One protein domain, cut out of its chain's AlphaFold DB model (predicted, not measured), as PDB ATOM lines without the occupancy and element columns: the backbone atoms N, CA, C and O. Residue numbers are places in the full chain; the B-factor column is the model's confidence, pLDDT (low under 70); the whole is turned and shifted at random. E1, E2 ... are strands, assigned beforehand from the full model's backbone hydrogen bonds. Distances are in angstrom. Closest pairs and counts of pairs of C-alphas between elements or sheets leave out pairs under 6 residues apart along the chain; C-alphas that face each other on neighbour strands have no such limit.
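AT A GLANCE: This is residues 2 to 21 and 68 to 190 of the 792 residues of the protein "Por_Secre_tail domain-containing protein" of Phaeodactylibacter xiamenensis (UniProt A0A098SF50). The chain is wound in stacked turns, a solenoid with strands on three sides: four turns, E3 E4 E5, E6 E7 E8, E9 E10 E11 and E12 E13 E14, lie one beside the next, and E1 and E2 extend one side at one end of the pile. The free-standing residues 4 to 9 stick out at that end. The 143 printed residues have no named helix and 14 named strands, E1 to E14 in order, in three parallel sheets: E1 E2 E5 E8 E11 E14, E3 E6 E9 E12 and E4 E7 E10 E13. The class is all strand, and the whole is compact, with a radius of gyration of the C-alphas of 14.9 A and spans of 41 by 35 by 30 A.

HOW THE PARTS SIT: The largest sheet runs E1, residues 15 to 17, E2, 68 to 72, E5, 95 to 100, E8, 135 to 139, E11, 156 to 158, and E14, 184 to 188; E1 and E14 are its edge strands. N 16 and O 68 of E1 and E2 are within hydrogen-bond range at 2.8 A, as are N 97 and O 135 of E5 and E8 at 2.8 A. The second sheet, twisted, runs E3, 80 to 86, E6, 114 to 120, E9, 141 to 146, and E12, 162 to 167; N 118 and O 83 of E3 and E6 are 2.9 A apart. The third runs E4, 89 to 93, E7, 128 to 132, E10, 149 to 153, and E13, 177 to 181; N 92 and O 130 of E4 and E7 are 2.8 A apart. These form a stack of sheets, face to face in turn. The first and second have best planes 14 degrees apart and strands at 66 degrees; the closest C-alphas of E5 and E6, Phe 100 and Ala 114, are 5.4 A apart. The second and third have best planes 15 degrees apart; the closest C-alphas of E12 and E13, Thr 166 and Cys 178, are 7.4 A apart. E4 runs on into E5 at 93 degrees, and E13 into E14 at 87 degrees.

IN THESE COORDINATES: E1 begins at C-alpha 15, (-21.907, 42.813, -17.950). E3 is 14.8 A long and E6, from C-alpha 114 at (-24.367, 25.406, -15.766), 14.9 A. E5 is 14.2 A long. E14 ends at C-alpha 188, (-30.436, 22.242, -29.360).

THE WHOLE: The C-alphas of Ser 7 and Thr 106 are the farthest apart, 46.4 A. Residues 22 to 67 are not printed; C-alphas 21 and 68 are 17.4 A apart across this cut. The link E5 to E6, 13 residues, is long. The mean pLDDT of the printed part is 86.4; residues 2 to 10, 19 to 21, 77 to 78, 105 and 109 are under 70.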
ATOM      1  N   SER A   2     -20.244  41.368  -9.010       39.25
ATOM      2  CA  SER A   2     -21.602  41.037  -8.564       39.25
ATOM      3  C   SER A   2     -22.265  42.267  -7.956       39.25
ATOM      4  O   SER A   2     -21.639  42.963  -7.155       39.25
ATOM      5  N   ILE A   3     -23.493  42.578  -8.373       45.91
ATOM      6  CA  ILE A   3     -24.153  43.857  -8.074       45.91
ATOM      7  C   ILE A   3     -25.358  43.640  -7.154       45.91
ATOM      8  O   ILE A   3     -26.170  42.745  -7.365       45.91
ATOM      9  N   PHE A   4     -25.486  44.521  -6.160       37.47
ATOM     10  CA  PHE A   4     -26.653  44.675  -5.294       37.47
ATOM     11  C   PHE A   4     -27.426  45.943  -5.663       37.47
ATOM     12  O   PHE A   4     -26.815  47.007  -5.765       37.47
ATOM     13  N   LEU A   5     -28.756  45.864  -5.796       43.69
ATOM     14  CA  LEU A   5     -29.609  47.044  -5.958       43.69
ATOM     15  C   LEU A   5     -30.677  47.161  -4.870       43.69
ATOM     16  O   LEU A   5     -31.406  46.219  -4.576       43.69
ATOM     17  N   ALA A   6     -30.822  48.386  -4.365       32.41
ATOM     18  CA  ALA A   6     -31.893  48.838  -3.481       32.41
ATOM     19  C   ALA A   6     -32.771  49.907  -4.168       32.41
ATOM     20  O   ALA A   6     -33.088  50.931  -3.566       32.41
ATOM     21  N   SER A   7     -33.134  49.722  -5.444       38.00
ATOM     22  CA  SER A   7     -34.065  50.634  -6.125       38.00
ATOM     23  C   SER A   7     -35.035  49.891  -7.040       38.00
ATOM     24  O   SER A   7     -34.667  48.906  -7.671       38.00
ATOM     25  N   SER A   8     -36.257  50.411  -7.136       43.41
ATOM     26  CA  SER A   8     -37.345  49.946  -8.003       43.41
ATOM     27  C   SER A   8     -37.094  50.136  -9.508       43.41
ATOM     28  O   SER A   8     -37.982  49.852 -10.303       43.41
ATOM     29  N   ASN A   9     -35.925  50.640  -9.918       49.16
ATOM     30  CA  ASN A   9     -35.675  51.093 -11.292       49.16
ATOM     31  C   ASN A   9     -35.109  50.010 -12.237       49.16
ATOM     32  O   ASN A   9     -34.701  50.345 -13.344       49.16
ATOM     33  N   GLY A  10     -35.113  48.733 -11.840       57.94
ATOM     34  CA  GLY A  10     -34.614  47.618 -12.658       57.94
ATOM     35  C   GLY A  10     -33.083  47.580 -12.810       57.94
ATOM     36  O   GLY A  10     -32.386  48.570 -12.590       57.94
ATOM     37  N   LEU A  11     -32.538  46.407 -13.141       71.00
ATOM     38  CA  LEU A  11     -31.121  46.209 -13.497       71.00
ATOM     39  C   LEU A  11     -30.985  46.222 -15.021       71.00
ATOM     40  O   LEU A  11     -31.490  45.299 -15.623       71.00
ATOM     41  N   SER A  12     -30.302  47.159 -15.676       74.56
ATOM     42  CA  SER A  12     -30.090  47.096 -17.142       74.56
ATOM     43  C   SER A  12     -28.702  47.587 -17.549       74.56
ATOM     44  O   SER A  12     -28.150  48.456 -16.873       74.56
ATOM     45  N   GLY A  13     -28.162  47.076 -18.659       75.25
ATOM     46  CA  GLY A  13     -26.892  47.517 -19.249       75.25
ATOM     47  C   GLY A  13     -25.628  47.051 -18.524       75.25
ATOM     48  O   GLY A  13     -24.595  47.710 -18.630       75.25
ATOM     49  N   ASN A  14     -25.698  45.966 -17.749       82.69
ATOM     50  CA  ASN A  14     -24.561  45.436 -16.990       82.69
ATOM     51  C   ASN A  14     -23.904  44.254 -17.714       82.69
ATOM     52  O   ASN A  14     -24.583  43.519 -18.421       82.69
ATOM     53  N   THR A  15     -22.610  44.020 -17.481       83.75
ATOM     54  CA  THR A  15     -21.907  42.813 -17.950       83.75
ATOM     55  C   THR A  15     -21.394  42.002 -16.764       83.75
ATOM     56  O   THR A  15     -20.667  42.519 -15.913       83.75
ATOM     57  N   PHE A  16     -21.753  40.723 -16.730       85.56
ATOM     58  CA  PHE A  16     -21.325  39.729 -15.756       85.56
ATOM     59  C   PHE A  16     -20.482  38.684 -16.486       85.56
ATOM     60  O   PHE A  16     -20.936  38.100 -17.464       85.56
ATOM     61  N   GLU A  17     -19.251  38.469 -16.033       82.38
ATOM     62  CA  GLU A  17     -18.310  37.557 -16.685       82.38
ATOM     63  C   GLU A  17     -17.561  36.723 -15.652       82.38
ATOM     64  O   GLU A  17     -17.106  37.261 -14.631       82.38
ATOM     65  N   GLY A  18     -17.391  35.442 -15.978       70.62
ATOM     66  CA  GLY A  18     -16.420  34.553 -15.365       70.62
ATOM     67  C   GLY A  18     -16.886  33.782 -14.132       70.62
ATOM     68  O   GLY A  18     -17.883  34.075 -13.476       70.62
ATOM     69  N   ASP A  19     -16.032  32.834 -13.769       66.56
ATOM     70  CA  ASP A  19     -16.102  31.891 -12.647       66.56
ATOM     71  C   ASP A  19     -15.948  32.532 -11.250       66.56
ATOM     72  O   ASP A  19     -15.561  31.884 -10.274       66.56
ATOM     73  N   THR A  20     -16.193  33.837 -11.111       61.25
ATOM     74  CA  THR A  20     -15.982  34.522  -9.830       61.25
ATOM     75  C   THR A  20     -17.089  34.182  -8.840       61.25
ATOM     76  O   THR A  20     -18.249  34.535  -9.058       61.25
ATOM     77  N   GLN A  21     -16.724  33.550  -7.722       58.12
ATOM     78  CA  GLN A  21     -17.634  33.347  -6.596       58.12
ATOM     79  C   GLN A  21     -18.122  34.703  -6.068       58.12
ATOM     80  O   GLN A  21     -17.348  35.658  -5.958       58.12
ATOM     81  N   VAL A  68     -25.684  41.528 -20.033       92.50
ATOM     82  CA  VAL A  68     -24.900  40.472 -20.671       92.50
ATOM     83  C   VAL A  68     -24.294  39.584 -19.593       92.50
ATOM     84  O   VAL A  68     -23.593  40.079 -18.712       92.50
ATOM     85  N   PHE A  69     -24.521  38.279 -19.670       93.38
ATOM     86  CA  PHE A  69     -23.923  37.264 -18.813       93.38
ATOM     87  C   PHE A  69     -23.099  36.324 -19.686       93.38
ATOM     88  O   PHE A  69     -23.640  35.750 -20.628       93.38
ATOM     89  N   ARG A  70     -21.802  36.166 -19.408       92.00
ATOM     90  CA  ARG A  70     -20.936  35.339 -20.252       92.00
ATOM     91  C   ARG A  70     -19.880  34.531 -19.511       92.00
ATOM     92  O   ARG A  70     -19.371  34.969 -18.481       92.00
ATOM     93  N   ASP A  71     -19.523  33.394 -20.098       89.19
ATOM     94  CA  ASP A  71     -18.350  32.587 -19.749       89.19
ATOM     95  C   ASP A  71     -18.382  32.058 -18.300       89.19
ATOM     96  O   ASP A  71     -17.451  32.260 -17.518       89.19
ATOM     97  N   PHE A  72     -19.482  31.390 -17.939       87.38
ATOM     98  CA  PHE A  72     -19.693  30.777 -16.622       87.38
ATOM     99  C   PHE A  72     -19.435  29.263 -16.671       87.38
ATOM    100  O   PHE A  72     -19.943  28.578 -17.554       87.38
ATOM    101  N   ALA A  73     -18.703  28.730 -15.690       83.81
ATOM    102  CA  ALA A  73     -18.347  27.315 -15.536       83.81
ATOM    103  C   ALA A  73     -17.656  26.695 -16.768       83.81
ATOM    104  O   ALA A  73     -17.976  25.587 -17.194       83.81
ATOM    105  N   LEU A  74     -16.669  27.400 -17.333       78.75
ATOM    106  CA  LEU A  74     -15.832  26.885 -18.433       78.75
ATOM    107  C   LEU A  74     -14.608  26.078 -17.944       78.75
ATOM    108  O   LEU A  74     -13.812  25.600 -18.754       78.75
ATOM    109  N   SER A  75     -14.427  25.961 -16.626       78.19
ATOM    110  CA  SER A  75     -13.305  25.284 -15.960       78.19
ATOM    111  C   SER A  75     -13.799  24.234 -14.943       78.19
ATOM    112  O   SER A  75     -14.955  23.838 -14.995       78.19
ATOM    113  N   ASP A  76     -12.965  23.774 -14.000       71.12
ATOM    114  CA  ASP A  76     -13.294  22.709 -13.021       71.12
ATOM    115  C   ASP A  76     -14.426  23.063 -12.015       71.12
ATOM    116  O   ASP A  76     -14.627  22.360 -11.019       71.12
ATOM    117  N   ILE A  77     -15.159  24.161 -12.222       69.44
ATOM    118  CA  ILE A  77     -16.290  24.563 -11.382       69.44
ATOM    119  C   ILE A  77     -17.526  23.778 -11.793       69.44
ATOM    120  O   ILE A  77     -18.011  23.888 -12.909       69.44
ATOM    121  N   THR A  78     -18.073  23.015 -10.853       69.81
ATOM    122  CA  THR A  78     -19.132  22.044 -11.145       69.81
ATOM    123  C   THR A  78     -20.539  22.637 -11.236       69.81
ATOM    124  O   THR A  78     -21.454  21.895 -11.571       69.81
ATOM    125  N   GLN A  79     -20.750  23.909 -10.870       76.69
ATOM    126  CA  GLN A  79     -22.061  24.557 -10.988       76.69
ATOM    127  C   GLN A  79     -21.955  26.088 -10.941       76.69
ATOM    128  O   GLN A  79     -21.538  26.649  -9.921       76.69
ATOM    129  N   ALA A  80     -22.384  26.767 -12.007       86.06
ATOM    130  CA  ALA A  80     -22.497  28.224 -12.053       86.06
ATOM    131  C   ALA A  80     -23.800  28.682 -12.720       86.06
ATOM    132  O   ALA A  80     -24.369  27.975 -13.550       86.06
ATOM    133  N   GLN A  81     -24.271  29.863 -12.320       90.44
ATOM    134  CA  GLN A  81     -25.583  30.404 -12.660       90.44
ATOM    135  C   GLN A  81     -25.498  31.849 -13.159       90.44
ATOM    136  O   GLN A  81     -24.816  32.678 -12.564       90.44
ATOM    137  N   GLY A  82     -26.223  32.219 -14.209       92.25
ATOM    138  CA  GLY A  82     -26.289  33.629 -14.620       92.25
ATOM    139  C   GLY A  82     -27.137  34.412 -13.621       92.25
ATOM    140  O   GLY A  82     -26.663  35.310 -12.917       92.25
ATOM    141  N   ILE A  83     -28.393  33.987 -13.495       93.94
ATOM    142  CA  ILE A  83     -29.368  34.505 -12.537       93.94
ATOM    143  C   ILE A  83     -29.896  33.352 -11.685       93.94
ATOM    144  O   ILE A  83     -30.480  32.400 -12.196       93.94
ATOM    145  N   ARG A  84     -29.747  33.469 -10.364       93.25
ATOM    146  CA  ARG A  84     -30.321  32.550  -9.380       93.25
ATOM    147  C   ARG A  84     -31.489  33.204  -8.654       93.25
ATOM    148  O   ARG A  84     -31.320  34.248  -8.025       93.25
ATOM    149  N   ILE A  85     -32.652  32.562  -8.649       93.50
ATOM    150  CA  ILE A  85     -33.865  33.046  -7.978       93.50
ATOM    151  C   ILE A  85     -34.328  32.005  -6.956       93.50
ATOM    152  O   ILE A  85     -34.606  30.862  -7.299       93.50
ATOM    153  N   HIS A  86     -34.431  32.396  -5.687       91.88
ATOM    154  CA  HIS A  86     -34.901  31.537  -4.602       91.88
ATOM    155  C   HIS A  86     -36.130  32.151  -3.932       91.88
ATOM    156  O   HIS A  86     -36.038  33.202  -3.287       91.88
ATOM    157  N   THR A  87     -37.285  31.496  -4.072       90.06
ATOM    158  CA  THR A  87     -38.547  31.920  -3.438       90.06
ATOM    159  C   THR A  87     -38.839  33.409  -3.679       90.06
ATOM    160  O   THR A  87     -39.089  34.174  -2.750       90.06
ATOM    161  N   SER A  88     -38.676  33.858  -4.923       89.31
ATOM    162  CA  SER A  88     -38.871  35.255  -5.331       89.31
ATOM    163  C   SER A  88     -39.513  35.289  -6.707       89.31
ATOM    164  O   SER A  88     -39.259  34.387  -7.505       89.31
ATOM    165  N   SER A  89     -40.309  36.318  -6.986       91.94
ATOM    166  CA  SER A  89     -40.795  36.565  -8.348       91.94
ATOM    167  C   SER A  89     -39.805  37.444  -9.106       91.94
ATOM    168  O   SER A  89     -39.139  38.293  -8.503       91.94
ATOM    169  N   ALA A  90     -39.703  37.265 -10.418       93.44
ATOM    170  CA  ALA A  90     -38.878  38.125 -11.256       93.44
ATOM    171  C   ALA A  90     -39.436  38.242 -12.674       93.44
ATOM    172  O   ALA A  90     -40.028  37.297 -13.189       93.44
ATOM    173  N   SER A  91     -39.196  39.389 -13.303       95.50
ATOM    174  CA  SER A  91     -39.293  39.560 -14.752       95.50
ATOM    175  C   SER A  91     -37.879  39.755 -15.285       95.50
ATOM    176  O   SER A  91     -37.152  40.612 -14.784       95.50
ATOM    177  N   ILE A  92     -37.464  38.923 -16.233       96.81
ATOM    178  CA  ILE A  92     -36.159  38.955 -16.888       96.81
ATOM    179  C   ILE A  92     -36.423  39.305 -18.347       96.81
ATOM    180  O   ILE A  92     -37.021  38.513 -19.060       96.81
ATOM    181  N   THR A  93     -36.015  40.490 -18.780       96.19
ATOM    182  CA  THR A  93     -36.273  40.969 -20.142       96.19
ATOM    183  C   THR A  93     -35.022  41.561 -20.769       96.19
ATOM    184  O   THR A  93     -34.188  42.105 -20.045       96.19
ATOM    185  N   ASN A  94     -34.862  41.474 -22.091       95.25
ATOM    186  CA  ASN A  94     -33.745  42.088 -22.816       95.25
ATOM    187  C   ASN A  94     -32.374  41.749 -22.186       95.25
ATOM    188  O   ASN A  94     -31.607  42.628 -21.776       95.25
ATOM    189  N   CYS A  95     -32.104  40.455 -22.008       97.00
ATOM    190  CA  CYS A  95     -30.845  39.935 -21.474       97.00
ATOM    191  C   CYS A  95     -30.158  39.012 -22.492       97.00
ATOM    192  O   CYS A  95     -30.820  38.328 -23.267       97.00
ATOM    193  N   GLU A  96     -28.828  38.975 -22.467       97.25
ATOM    194  CA  GLU A  96     -27.989  38.099 -23.288       97.25
ATOM    195  C   GLU A  96     -27.205  37.147 -22.382       97.25
ATOM    196  O   GLU A  96     -26.529  37.588 -21.451       97.25
ATOM    197  N   PHE A  97     -27.271  35.848 -22.661       97.06
ATOM    198  CA  PHE A  97     -26.568  34.794 -21.936       97.06
ATOM    199  C   PHE A  97     -25.704  33.999 -22.913       97.06
ATOM    200  O   PHE A  97     -26.215  33.482 -23.900       97.06
ATOM    201  N   MET A  98     -24.398  33.905 -22.660       94.94
ATOM    202  CA  MET A  98     -23.445  33.269 -23.575       94.94
ATOM    203  C   MET A  98     -22.486  32.337 -22.832       94.94
ATOM    204  O   MET A  98     -21.946  32.712 -21.795       94.94
ATOM    205  N   ASN A  99     -22.202  31.158 -23.387       91.25
ATOM    206  CA  ASN A  99     -21.168  30.235 -22.892       91.25
ATOM    207  C   ASN A  99     -21.354  29.852 -21.411       91.25
ATOM    208  O   ASN A  99     -20.590  30.270 -20.537       91.25
ATOM    209  N   PHE A 100     -22.382  29.052 -21.136       90.88
ATOM    210  CA  PHE A 100     -22.633  28.498 -19.805       90.88
ATOM    211  C   PHE A 100     -22.316  27.008 -19.800       90.88
ATOM    212  O   PHE A 100     -23.024  26.231 -20.432       90.88
ATOM    213  N   GLY A 101     -21.301  26.597 -19.046       87.94
ATOM    214  CA  GLY A 101     -20.905  25.198 -18.945       87.94
ATOM    215  C   GLY A 101     -20.182  24.695 -20.193       87.94
ATOM    216  O   GLY A 101     -19.879  25.442 -21.125       87.94
ATOM    217  N   VAL A 102     -19.884  23.397 -20.209       81.88
ATOM    218  CA  VAL A 102     -19.198  22.739 -21.328       81.88
ATOM    219  C   VAL A 102     -19.963  21.481 -21.691       81.88
ATOM    220  O   VAL A 102     -20.047  20.555 -20.890       81.88
ATOM    221  N   TYR A 103     -20.483  21.414 -22.916       78.75
ATOM    222  CA  TYR A 103     -21.060  20.187 -23.450       78.75
ATOM    223  C   TYR A 103     -20.034  19.428 -24.289       78.75
ATOM    224  O   TYR A 103     -19.519  19.934 -25.284       78.75
ATOM    225  N   ASN A 104     -19.752  18.186 -23.899       76.62
ATOM    226  CA  ASN A 104     -18.938  17.271 -24.688       76.62
ATOM    227  C   ASN A 104     -19.828  16.165 -25.268       76.62
ATOM    228  O   ASN A 104     -20.104  15.169 -24.600       76.62
ATOM    229  N   SER A 105     -20.241  16.320 -26.529       69.19
ATOM    230  CA  SER A 105     -21.086  15.344 -27.233       69.19
ATOM    231  C   SER A 105     -20.449  13.951 -27.326       69.19
ATOM    232  O   SER A 105     -21.151  12.944 -27.264       69.19
ATOM    233  N   THR A 106     -19.115  13.865 -27.411       70.31
ATOM    234  CA  THR A 106     -18.389  12.581 -27.492       70.31
ATOM    235  C   THR A 106     -18.235  11.880 -26.144       70.31
ATOM    236  O   THR A 106     -18.081  10.660 -26.095       70.31
ATOM    237  N   ASN A 107     -18.270  12.636 -25.045       72.00
ATOM    238  CA  ASN A 107     -18.197  12.102 -23.693       72.00
ATOM    239  C   ASN A 107     -19.093  12.916 -22.749       72.00
ATOM    240  O   ASN A 107     -18.587  13.765 -22.009       72.00
ATOM    241  N   PRO A 108     -20.409  12.634 -22.720       72.06
ATOM    242  CA  PRO A 108     -21.356  13.363 -21.878       72.06
ATOM    243  C   PRO A 108     -21.017  13.330 -20.380       72.06
ATOM    244  O   PRO A 108     -21.456  14.200 -19.641       72.06
ATOM    245  N   GLN A 109     -20.208  12.366 -19.913       69.31
ATOM    246  CA  GLN A 109     -19.744  12.309 -18.517       69.31
ATOM    247  C   GLN A 109     -18.722  13.400 -18.162       69.31
ATOM    248  O   GLN A 109     -18.419  13.588 -16.989       69.31
ATOM    249  N   GLN A 110     -18.161  14.085 -19.161       73.56
ATOM    250  CA  GLN A 110     -17.280  15.242 -18.989       73.56
ATOM    251  C   GLN A 110     -18.021  16.571 -19.175       73.56
ATOM    252  O   GLN A 110     -17.368  17.604 -19.294       73.56
ATOM    253  N   ALA A 111     -19.356  16.551 -19.248       78.31
ATOM    254  CA  ALA A 111     -20.122  17.782 -19.287       78.31
ATOM    255  C   ALA A 111     -19.999  18.536 -17.955       78.31
ATOM    256  O   ALA A 111     -19.968  17.924 -16.884       78.31
ATOM    257  N   ILE A 112     -19.903  19.860 -18.040       79.12
ATOM    258  CA  ILE A 112     -19.951  20.754 -16.885       79.12
ATOM    259  C   ILE A 112     -21.305  21.453 -16.921       79.12
ATOM    260  O   ILE A 112     -21.568  22.235 -17.838       79.12
ATOM    261  N   ASP A 113     -22.145  21.147 -15.935       83.12
ATOM    262  CA  ASP A 113     -23.497  21.682 -15.831       83.12
ATOM    263  C   ASP A 113     -23.459  23.153 -15.387       83.12
ATOM    264  O   ASP A 113     -22.834  23.519 -14.386       83.12
ATOM    265  N   ALA A 114     -24.169  24.007 -16.118       88.44
ATOM    266  CA  ALA A 114     -24.367  25.406 -15.766       88.44
ATOM    267  C   ALA A 114     -25.722  25.889 -16.274       88.44
ATOM    268  O   ALA A 114     -26.195  25.438 -17.320       88.44
ATOM    269  N   GLU A 115     -26.333  26.814 -15.540       93.50
ATOM    270  CA  GLU A 115     -27.675  27.308 -15.844       93.50
ATOM    271  C   GLU A 115     -27.652  28.822 -16.082       93.50
ATOM    272  O   GLU A 115     -27.305  29.591 -15.184       93.50
ATOM    273  N   ALA A 116     -28.056  29.304 -17.256       95.94
ATOM    274  CA  ALA A 116     -28.135  30.751 -17.476       95.94
ATOM    275  C   ALA A 116     -29.162  31.395 -16.522       95.94
ATOM    276  O   ALA A 116     -28.865  32.393 -15.855       95.94
ATOM    277  N   ILE A 117     -30.326  30.764 -16.352       97.50
ATOM    278  CA  ILE A 117     -31.336  31.131 -15.358       97.50
ATOM    279  C   ILE A 117     -31.734  29.894 -14.552       97.50
ATOM    280  O   ILE A 117     -32.272  28.927 -15.089       97.50
ATOM    281  N   TYR A 118     -31.549  29.960 -13.233       96.81
ATOM    282  CA  TYR A 118     -32.039  28.956 -12.295       96.81
ATOM    283  C   TYR A 118     -32.993  29.580 -11.278       96.81
ATOM    284  O   TYR A 118     -32.584  30.382 -10.433       96.81
ATOM    285  N   ALA A 119     -34.262  29.184 -11.314       96.00
ATOM    286  CA  ALA A 119     -35.250  29.605 -10.329       96.00
ATOM    287  C   ALA A 119     -35.813  28.408  -9.576       96.00
ATOM    288  O   ALA A 119     -36.207  27.412 -10.183       96.00
ATOM    289  N   TYR A 120     -35.915  28.516  -8.254       95.44
ATOM    290  CA  TYR A 120     -36.576  27.493  -7.462       95.44
ATOM    291  C   TYR A 120     -37.377  28.038  -6.282       95.44
ATOM    292  O   TYR A 120     -37.018  29.031  -5.642       95.44
ATOM    293  N   SER A 121     -38.460  27.338  -5.960       92.50
ATOM    294  CA  SER A 121     -39.243  27.536  -4.746       92.50
ATOM    295  C   SER A 121     -39.811  26.204  -4.265       92.50
ATOM    296  O   SER A 121     -40.245  25.369  -5.058       92.50
ATOM    297  N   LEU A 122     -39.807  26.012  -2.946       91.62
ATOM    298  CA  LEU A 122     -40.446  24.875  -2.272       91.62
ATOM    299  C   LEU A 122     -41.774  25.263  -1.608       91.62
ATOM    300  O   LEU A 122     -42.415  24.410  -1.000       91.62
ATOM    301  N   GLU A 123     -42.169  26.535  -1.712       87.75
ATOM    302  CA  GLU A 123     -43.384  27.067  -1.096       87.75
ATOM    303  C   GLU A 123     -44.648  26.529  -1.776       87.75
ATOM    304  O   GLU A 123     -44.637  26.175  -2.958       87.75
ATOM    305  N   THR A 124     -45.758  26.519  -1.035       84.12
ATOM    306  CA  THR A 124     -47.080  26.153  -1.566       84.12
ATOM    307  C   THR A 124     -47.602  27.195  -2.557       84.12
ATOM    308  O   THR A 124     -48.152  26.828  -3.596       84.12
ATOM    309  N   ILE A 125     -47.404  28.485  -2.254       82.38
ATOM    310  CA  ILE A 125     -47.710  29.605  -3.153       82.38
ATOM    311  C   ILE A 125     -46.490  29.845  -4.034       82.38
ATOM    312  O   ILE A 125     -45.399  30.135  -3.541       82.38
ATOM    313  N   LEU A 126     -46.681  29.713  -5.340       88.00
ATOM    314  CA  LEU A 126     -45.583  29.725  -6.293       88.00
ATOM    315  C   LEU A 126     -45.272  31.157  -6.731       88.00
ATOM    316  O   LEU A 126     -46.189  31.874  -7.139       88.00
ATOM    317  N   PRO A 127     -44.001  31.589  -6.663       92.50
ATOM    318  CA  PRO A 127     -43.609  32.852  -7.263       92.50
ATOM    319  C   PRO A 127     -43.704  32.759  -8.788       92.50
ATOM    320  O   PRO A 127     -43.701  31.662  -9.353       92.50
ATOM    321  N   SER A 128     -43.770  33.914  -9.445       95.44
ATOM    322  CA  SER A 128     -43.843  33.990 -10.907       95.44
ATOM    323  C   SER A 128     -42.512  34.445 -11.487       95.44
ATOM    324  O   SER A 128     -41.938  35.435 -11.031       95.44
ATOM    325  N   VAL A 129     -42.022  33.713 -12.481       97.44
ATOM    326  CA  VAL A 129     -40.812  34.035 -13.233       97.44
ATOM    327  C   VAL A 129     -41.209  34.220 -14.691       97.44
ATOM    328  O   VAL A 129     -41.667  33.280 -15.338       97.44
ATOM    329  N   ILE A 130     -41.064  35.452 -15.165       97.62
ATOM    330  CA  ILE A 130     -41.360  35.869 -16.535       97.62
ATOM    331  C   ILE A 130     -40.023  36.108 -17.231       97.62
ATOM    332  O   ILE A 130     -39.179  36.815 -16.681       97.62
ATOM    333  N   ILE A 131     -39.807  35.502 -18.393       98.38
ATOM    334  CA  ILE A 131     -38.578  35.616 -19.182       98.38
ATOM    335  C   ILE A 131     -38.979  35.995 -20.598       98.38
ATOM    336  O   ILE A 131     -39.648  35.217 -21.268       98.38
ATOM    337  N   GLU A 132     -38.584  37.185 -21.037       97.31
ATOM    338  CA  GLU A 132     -39.034  37.756 -22.302       97.31
ATOM    339  C   GLU A 132     -37.881  38.376 -23.095       97.31
ATOM    340  O   GLU A 132     -36.880  38.798 -22.509       97.31
ATOM    341  N   ASN A 133     -37.992  38.432 -24.425       96.62
ATOM    342  CA  ASN A 133     -37.089  39.196 -25.305       96.62
ATOM    343  C   ASN A 133     -35.589  38.979 -25.008       96.62
ATOM    344  O   ASN A 133     -34.812  39.933 -24.982       96.62
ATOM    345  N   SER A 134     -35.183  37.751 -24.687       97.75
ATOM    346  CA  SER A 134     -33.828  37.440 -24.213       97.75
ATOM    347  C   SER A 134     -33.145  36.418 -25.116       97.75
ATOM    348  O   SER A 134     -33.804  35.572 -25.719       97.75
ATOM    349  N   ASN A 135     -31.819  36.497 -25.205       98.12
ATOM    350  CA  ASN A 135     -31.005  35.652 -26.072       98.12
ATOM    351  C   ASN A 135     -30.119  34.719 -25.245       98.12
ATOM    352  O   ASN A 135     -29.479  35.158 -24.287       98.12
ATOM    353  N   PHE A 136     -30.039  33.459 -25.657       98.12
ATOM    354  CA  PHE A 136     -29.217  32.422 -25.047       98.12
ATOM    355  C   PHE A 136     -28.368  31.750 -26.123       98.12
ATOM    356  O   PHE A 136     -28.885  31.330 -27.158       98.12
ATOM    357  N   GLU A 137     -27.062  31.652 -25.897       96.38
ATOM    358  CA  GLU A 137     -26.120  31.076 -26.853       96.38
ATOM    359  C   GLU A 137     -25.119  30.158 -26.149       96.38
ATOM    360  O   GLU A 137     -24.407  30.566 -25.227       96.38
ATOM    361  N   ASN A 138     -25.025  28.914 -26.630       92.25
ATOM    362  CA  ASN A 138     -24.048  27.927 -26.177       92.25
ATOM    363  C   ASN A 138     -24.091  27.709 -24.648       92.25
ATOM    364  O   ASN A 138     -23.076  27.790 -23.951       92.25
ATOM    365  N   CYS A 139     -25.288  27.484 -24.104       92.62
ATOM    366  CA  CYS A 139     -25.483  27.166 -22.691       92.62
ATOM    367  C   CYS A 139     -25.764  25.675 -22.485       92.62
ATOM    368  O   CYS A 139     -26.408  25.019 -23.298       92.62
ATOM    369  N   PHE A 140     -25.340  25.119 -21.357       92.25
ATOM    370  CA  PHE A 140     -25.725  23.768 -20.985       92.25
ATOM    371  C   PHE A 140     -27.239  23.716 -20.709       92.25
ATOM    372  O   PHE A 140     -27.970  23.045 -21.438       92.25
ATOM    373  N   GLU A 141     -27.732  24.504 -19.748       94.94
ATOM    374  CA  GLU A 141     -29.165  24.788 -19.597       94.94
ATOM    375  C   GLU A 141     -29.436  26.294 -19.707       94.94
ATOM    376  O   GLU A 141     -28.829  27.081 -18.976       94.94
ATOM    377  N   ASP A 142     -30.357  26.716 -20.579       97.62
ATOM    378  CA  ASP A 142     -30.724  28.141 -20.641       97.62
ATOM    379  C   ASP A 142     -31.593  28.501 -19.433       97.62
ATOM    380  O   ASP A 142     -31.278  29.389 -18.638       97.62
ATOM    381  N   ILE A 143     -32.708  27.787 -19.275       98.44
ATOM    382  CA  ILE A 143     -33.751  28.109 -18.305       98.44
ATOM    383  C   ILE A 143     -34.128  26.850 -17.530       98.44
ATOM    384  O   ILE A 143     -34.670  25.894 -18.084       98.44
ATOM    385  N   ASN A 144     -33.910  26.868 -16.215       97.75
ATOM    386  CA  ASN A 144     -34.271  25.782 -15.312       97.75
ATOM    387  C   ASN A 144     -35.118  26.310 -14.144       97.75
ATOM    388  O   ASN A 144     -34.637  27.002 -13.244       97.75
ATOM    389  N   LEU A 145     -36.406  25.968 -14.171       97.31
ATOM    390  CA  LEU A 145     -37.437  26.464 -13.266       97.31
ATOM    391  C   LEU A 145     -38.018  25.308 -12.442       97.31
ATOM    392  O   LEU A 145     -38.544  24.336 -12.983       97.31
ATOM    393  N   LEU A 146     -37.946  25.406 -11.115       95.88
ATOM    394  CA  LEU A 146     -38.349  24.354 -10.181       95.88
ATOM    395  C   LEU A 146     -39.340  24.885  -9.136       95.88
ATOM    396  O   LEU A 146     -38.959  25.529  -8.163       95.88
ATOM    397  N   GLY A 147     -40.622  24.569  -9.294       94.00
ATOM    398  CA  GLY A 147     -41.673  24.970  -8.360       94.00
ATOM    399  C   GLY A 147     -42.004  26.459  -8.435       94.00
ATOM    400  O   GLY A 147     -42.211  27.092  -7.406       94.00
ATOM    401  N   VAL A 148     -42.026  27.028  -9.639       94.62
ATOM    402  CA  VAL A 148     -42.389  28.430  -9.903       94.62
ATOM    403  C   VAL A 148     -43.372  28.484 -11.075       94.62
ATOM    404  O   VAL A 148     -43.334  27.605 -11.934       94.62
ATOM    405  N   ASN A 149     -44.246  29.492 -11.119       95.81
ATOM    406  CA  ASN A 149     -45.029  29.775 -12.323       95.81
ATOM    407  C   ASN A 149     -44.096  30.360 -13.386       95.81
ATOM    408  O   ASN A 149     -43.306  31.251 -13.074       95.81
ATOM    409  N   ALA A 150     -44.190  29.854 -14.610       96.38
ATOM    410  CA  ALA A 150     -43.282  30.184 -15.698       96.38
ATOM    411  C   ALA A 150     -44.040  30.811 -16.870       96.38
ATOM    412  O   ALA A 150     -45.020  30.233 -17.343       96.38
ATOM    413  N   ALA A 151     -43.545  31.947 -17.350       97.94
ATOM    414  CA  ALA A 151     -43.868  32.493 -18.664       97.94
ATOM    415  C   ALA A 151     -42.549  32.766 -19.393       97.94
ATOM    416  O   ALA A 151     -41.733  33.545 -18.906       97.94
ATOM    417  N   VAL A 152     -42.308  32.066 -20.499       98.50
ATOM    418  CA  VAL A 152     -41.115  32.215 -21.339       98.50
ATOM    419  C   VAL A 152     -41.578  32.582 -22.736       98.50
ATOM    420  O   VAL A 152     -42.191  31.749 -23.411       98.50
ATOM    421  N   GLU A 153     -41.338  33.825 -23.142       98.00
ATOM    422  CA  GLU A 153     -41.901  34.363 -24.378       98.00
ATOM    423  C   GLU A 153     -40.880  35.137 -25.213       98.00
ATOM    424  O   GLU A 153     -40.058  35.873 -24.677       98.00
ATOM    425  N   ASN A 154     -40.944  35.030 -26.540       96.56
ATOM    426  CA  ASN A 154     -40.088  35.806 -27.445       96.56
ATOM    427  C   ASN A 154     -38.575  35.673 -27.156       96.56
ATOM    428  O   ASN A 154     -37.826  36.644 -27.307       96.56
ATOM    429  N   ILE A 155     -38.106  34.503 -26.710       98.50
ATOM    430  CA  ILE A 155     -36.669  34.242 -26.539       98.50
ATOM    431  C   ILE A 155     -36.056  33.633 -27.798       98.50
ATOM    432  O   ILE A 155     -36.733  32.952 -28.571       98.50
ATOM    433  N   VAL A 156     -34.744  33.809 -27.957       98.50
ATOM    434  CA  VAL A 156     -33.941  33.071 -28.939       98.50
ATOM    435  C   VAL A 156     -32.896  32.250 -28.194       98.50
ATOM    436  O   VAL A 156     -32.037  32.807 -27.518       98.50
ATOM    437  N   SER A 157     -32.954  30.929 -28.326       98.31
ATOM    438  CA  SER A 157     -31.965  29.984 -27.802       98.31
ATOM    439  C   SER A 157     -31.194  29.340 -28.950       98.31
ATOM    440  O   SER A 157     -31.797  28.943 -29.948       98.31
ATOM    441  N   ARG A 158     -29.865  29.247 -28.830       96.75
ATOM    442  CA  ARG A 158     -28.984  28.610 -29.819       96.75
ATOM    443  C   ARG A 158     -27.962  27.698 -29.164       96.75
ATOM    444  O   ARG A 158     -27.186  28.139 -28.317       96.75
ATOM    445  N   GLY A 159     -27.886  26.450 -29.620       92.12
ATOM    446  CA  GLY A 159     -26.791  25.550 -29.252       92.12
ATOM    447  C   GLY A 159     -26.877  24.993 -27.833       92.12
ATOM    448  O   GLY A 159     -25.864  24.523 -27.313       92.12
ATOM    449  N   SER A 160     -28.041  25.063 -27.182       92.94
ATOM    450  CA  SER A 160     -28.178  24.606 -25.801       92.94
ATOM    451  C   SER A 160     -28.235  23.084 -25.688       92.94
ATOM    452  O   SER A 160     -28.593  22.385 -26.636       92.94
ATOM    453  N   VAL A 161     -27.857  22.513 -24.541       92.50
ATOM    454  CA  VAL A 161     -28.097  21.075 -24.304       92.50
ATOM    455  C   VAL A 161     -29.567  20.860 -23.989       92.50
ATOM    456  O   VAL A 161     -30.213  19.993 -24.587       92.50
ATOM    457  N   ILE A 162     -30.088  21.671 -23.067       95.38
ATOM    458  CA  ILE A 162     -31.505  21.738 -22.725       95.38
ATOM    459  C   ILE A 162     -31.918  23.200 -22.654       95.38
ATOM    460  O   ILE A 162     -31.457  23.919 -21.771       95.38
ATOM    461  N   SER A 163     -32.799  23.643 -23.544       98.00
ATOM    462  CA  SER A 163     -33.146  25.064 -23.599       98.00
ATOM    463  C   SER A 163     -34.054  25.439 -22.431       98.00
ATOM    464  O   SER A 163     -33.674  26.206 -21.550       98.00
ATOM    465  N   ILE A 164     -35.234  24.825 -22.331       98.56
ATOM    466  CA  ILE A 164     -36.195  25.127 -21.266       98.56
ATOM    467  C   ILE A 164     -36.511  23.870 -20.467       98.56
ATOM    468  O   ILE A 164     -36.940  22.851 -21.007       98.56
ATOM    469  N   ARG A 165     -36.372  23.949 -19.144       97.94
ATOM    470  CA  ARG A 165     -36.834  22.922 -18.214       97.94
ATOM    471  C   ARG A 165     -37.701  23.535 -17.123       97.94
ATOM    472  O   ARG A 165     -37.223  24.343 -16.331       97.94
ATOM    473  N   THR A 166     -38.941  23.072 -17.003       96.69
ATOM    474  CA  THR A 166     -39.857  23.469 -15.922       96.69
ATOM    475  C   THR A 166     -40.324  22.255 -15.138       96.69
ATOM    476  O   THR A 166     -40.584  21.197 -15.709       96.69
ATOM    477  N   ARG A 167     -40.397  22.362 -13.808       94.25
ATOM    478  CA  ARG A 167     -40.671  21.206 -12.947       94.25
ATOM    479  C   ARG A 167     -41.477  21.567 -11.710       94.25
ATOM    480  O   ARG A 167     -41.246  22.614 -11.112       94.25
ATOM    481  N   ASN A 168     -42.323  20.658 -11.228       89.69
ATOM    482  CA  ASN A 168     -42.795  20.726  -9.839       89.69
ATOM    483  C   ASN A 168     -41.661  20.352  -8.874       89.69
ATOM    484  O   ASN A 168     -41.013  19.316  -9.041       89.69
ATOM    485  N   ALA A 169     -41.477  21.127  -7.804       86.00
ATOM    486  CA  ALA A 169     -40.479  20.806  -6.791       86.00
ATOM    487  C   ALA A 169     -40.921  19.655  -5.880       86.00
ATOM    488  O   ALA A 169     -40.120  18.789  -5.532       86.00
ATOM    489  N   ASN A 170     -42.200  19.617  -5.503       83.12
ATOM    490  CA  ASN A 170     -42.769  18.551  -4.680       83.12
ATOM    491  C   ASN A 170     -44.293  18.427  -4.894       83.12
ATOM    492  O   ASN A 170     -44.905  19.254  -5.569       83.12
ATOM    493  N   SER A 171     -44.906  17.377  -4.340       79.50
ATOM    494  CA  SER A 171     -46.348  17.106  -4.467       79.50
ATOM    495  C   SER A 171     -47.240  18.040  -3.636       79.50
ATOM    496  O   SER A 171     -48.419  18.162  -3.949       79.50
ATOM    497  N   SER A 172     -46.699  18.717  -2.615       80.81
ATOM    498  CA  SER A 172     -47.447  19.648  -1.749       80.81
ATOM    499  C   SER A 172     -47.631  21.058  -2.321       80.81
ATOM    500  O   SER A 172     -48.347  21.866  -1.732       80.81
ATOM    501  N   GLN A 173     -46.990  21.378  -3.447       79.56
ATOM    502  CA  GLN A 173     -47.154  22.675  -4.107       79.56
ATOM    503  C   GLN A 173     -48.563  22.845  -4.681       79.56
ATOM    504  O   GLN A 173     -49.244  21.858  -4.946       79.56
ATOM    505  N   ASN A 174     -48.998  24.085  -4.927       78.62
ATOM    506  CA  ASN A 174     -50.178  24.346  -5.759       78.62
ATOM    507  C   ASN A 174     -49.897  24.011  -7.230       78.62
ATOM    508  O   ASN A 174     -48.751  23.784  -7.626       78.62
ATOM    509  N   SER A 175     -50.954  23.849  -8.031       78.56
ATOM    510  CA  SER A 175     -50.797  23.591  -9.469       78.56
ATOM    511  C   SER A 175     -50.145  24.809 -10.103       78.56
ATOM    512  O   SER A 175     -50.557  25.930  -9.814       78.56
ATOM    513  N   TYR A 176     -49.086  24.589 -10.880       86.50
ATOM    514  CA  TYR A 176     -48.322  25.681 -11.476       86.50
ATOM    515  C   TYR A 176     -48.721  25.881 -12.930       86.50
ATOM    516  O   TYR A 176     -49.174  24.945 -13.595       86.50
ATOM    517  N   SER A 177     -48.579  27.119 -13.383       92.31
ATOM    518  CA  SER A 177     -48.782  27.520 -14.770       92.31
ATOM    519  C   SER A 177     -47.434  27.556 -15.480       92.31
ATOM    520  O   SER A 177     -46.487  28.151 -14.961       92.31
ATOM    521  N   CYS A 178     -47.353  26.932 -16.651       96.12
ATOM    522  CA  CYS A 178     -46.195  26.953 -17.531       96.12
ATOM    523  C   CYS A 178     -46.628  27.405 -18.924       96.12
ATOM    524  O   CYS A 178     -47.444  26.749 -19.568       96.12
ATOM    525  N   GLN A 179     -46.090  28.531 -19.372       97.94
ATOM    526  CA  GLN A 179     -46.353  29.099 -20.685       97.94
ATOM    527  C   GLN A 179     -45.020  29.278 -21.411       97.94
ATOM    528  O   GLN A 179     -44.121  29.939 -20.896       97.94
ATOM    529  N   ILE A 180     -44.886  28.658 -22.581       98.38
ATOM    530  CA  ILE A 180     -43.713  28.738 -23.457       98.38
ATOM    531  C   ILE A 180     -44.244  29.156 -24.825       98.38
ATOM    532  O   ILE A 180     -44.821  28.327 -25.533       98.38
ATOM    533  N   ARG A 181     -44.145  30.449 -25.157       97.25
ATOM    534  CA  ARG A 181     -44.819  31.017 -26.331       97.25
ATOM    535  C   ARG A 181     -43.903  31.834 -27.233       97.25
ATOM    536  O   ARG A 181     -43.062  32.571 -26.743       97.25
ATOM    537  N   ASP A 182     -44.091  31.734 -28.544       95.88
ATOM    538  CA  ASP A 182     -43.437  32.621 -29.518       95.88
ATOM    539  C   ASP A 182     -41.888  32.615 -29.436       95.88
ATOM    540  O   ASP A 182     -41.235  33.628 -29.676       95.88
ATOM    541  N   ASN A 183     -41.275  31.482 -29.063       98.31
ATOM    542  CA  ASN A 183     -39.819  31.354 -28.910       98.31
ATOM    543  C   ASN A 183     -39.156  30.705 -30.131       98.31
ATOM    544  O   ASN A 183     -39.760  29.876 -30.809       98.31
ATOM    545  N   GLN A 184     -37.876  31.008 -30.349       98.50
ATOM    546  CA  GLN A 184     -37.020  30.317 -31.316       98.50
ATOM    547  C   GLN A 184     -35.949  29.513 -30.583       98.50
ATOM    548  O   GLN A 184     -35.020  30.081 -30.014       98.50
ATOM    549  N   ILE A 185     -36.068  28.191 -30.592       98.50
ATOM    550  CA  ILE A 185     -35.166  27.265 -29.912       98.50
ATOM    551  C   ILE A 185     -34.424  26.457 -30.970       98.50
ATOM    552  O   ILE A 185     -34.957  25.511 -31.542       98.50
ATOM    553  N   LEU A 186     -33.195  26.864 -31.261       97.38
ATOM    554  CA  LEU A 186     -32.445  26.426 -32.430       97.38
ATOM    555  C   LEU A 186     -31.163  25.696 -32.024       97.38
ATOM    556  O   LEU A 186     -30.539  25.999 -31.007       97.38
ATOM    557  N   ASP A 187     -30.740  24.754 -32.857       94.19
ATOM    558  CA  ASP A 187     -29.519  23.972 -32.689       94.19
ATOM    559  C   ASP A 187     -29.399  23.296 -31.304       94.19
ATOM    560  O   ASP A 187     -28.296  23.142 -30.776       94.19
ATOM    561  N   PHE A 188     -30.511  22.902 -30.668       94.38
ATOM    562  CA  PHE A 188     -30.436  22.242 -29.360       94.38
ATOM    563  C   PHE A 188     -29.866  20.819 -29.491       94.38
ATOM    564  O   PHE A 188     -30.140  20.092 -30.447       94.38
ATOM    565  N   ASN A 189     -29.075  20.382 -28.511       91.00
ATOM    566  CA  ASN A 189     -28.347  19.113 -28.591       91.00
ATOM    567  C   ASN A 189     -29.134  17.918 -28.040       91.00
ATOM    568  O   ASN A 189     -28.921  16.798 -28.507       91.00
ATOM    569  N   ILE A 190     -29.999  18.123 -27.035       92.44
ATOM    570  CA  ILE A 190     -30.776  17.037 -26.409       92.44
ATOM    571  C   ILE A 190     -32.253  17.396 -26.281       92.44
ATOM    572  O   ILE A 190     -33.086  16.623 -26.745       92.44
TER     573      ILE A 190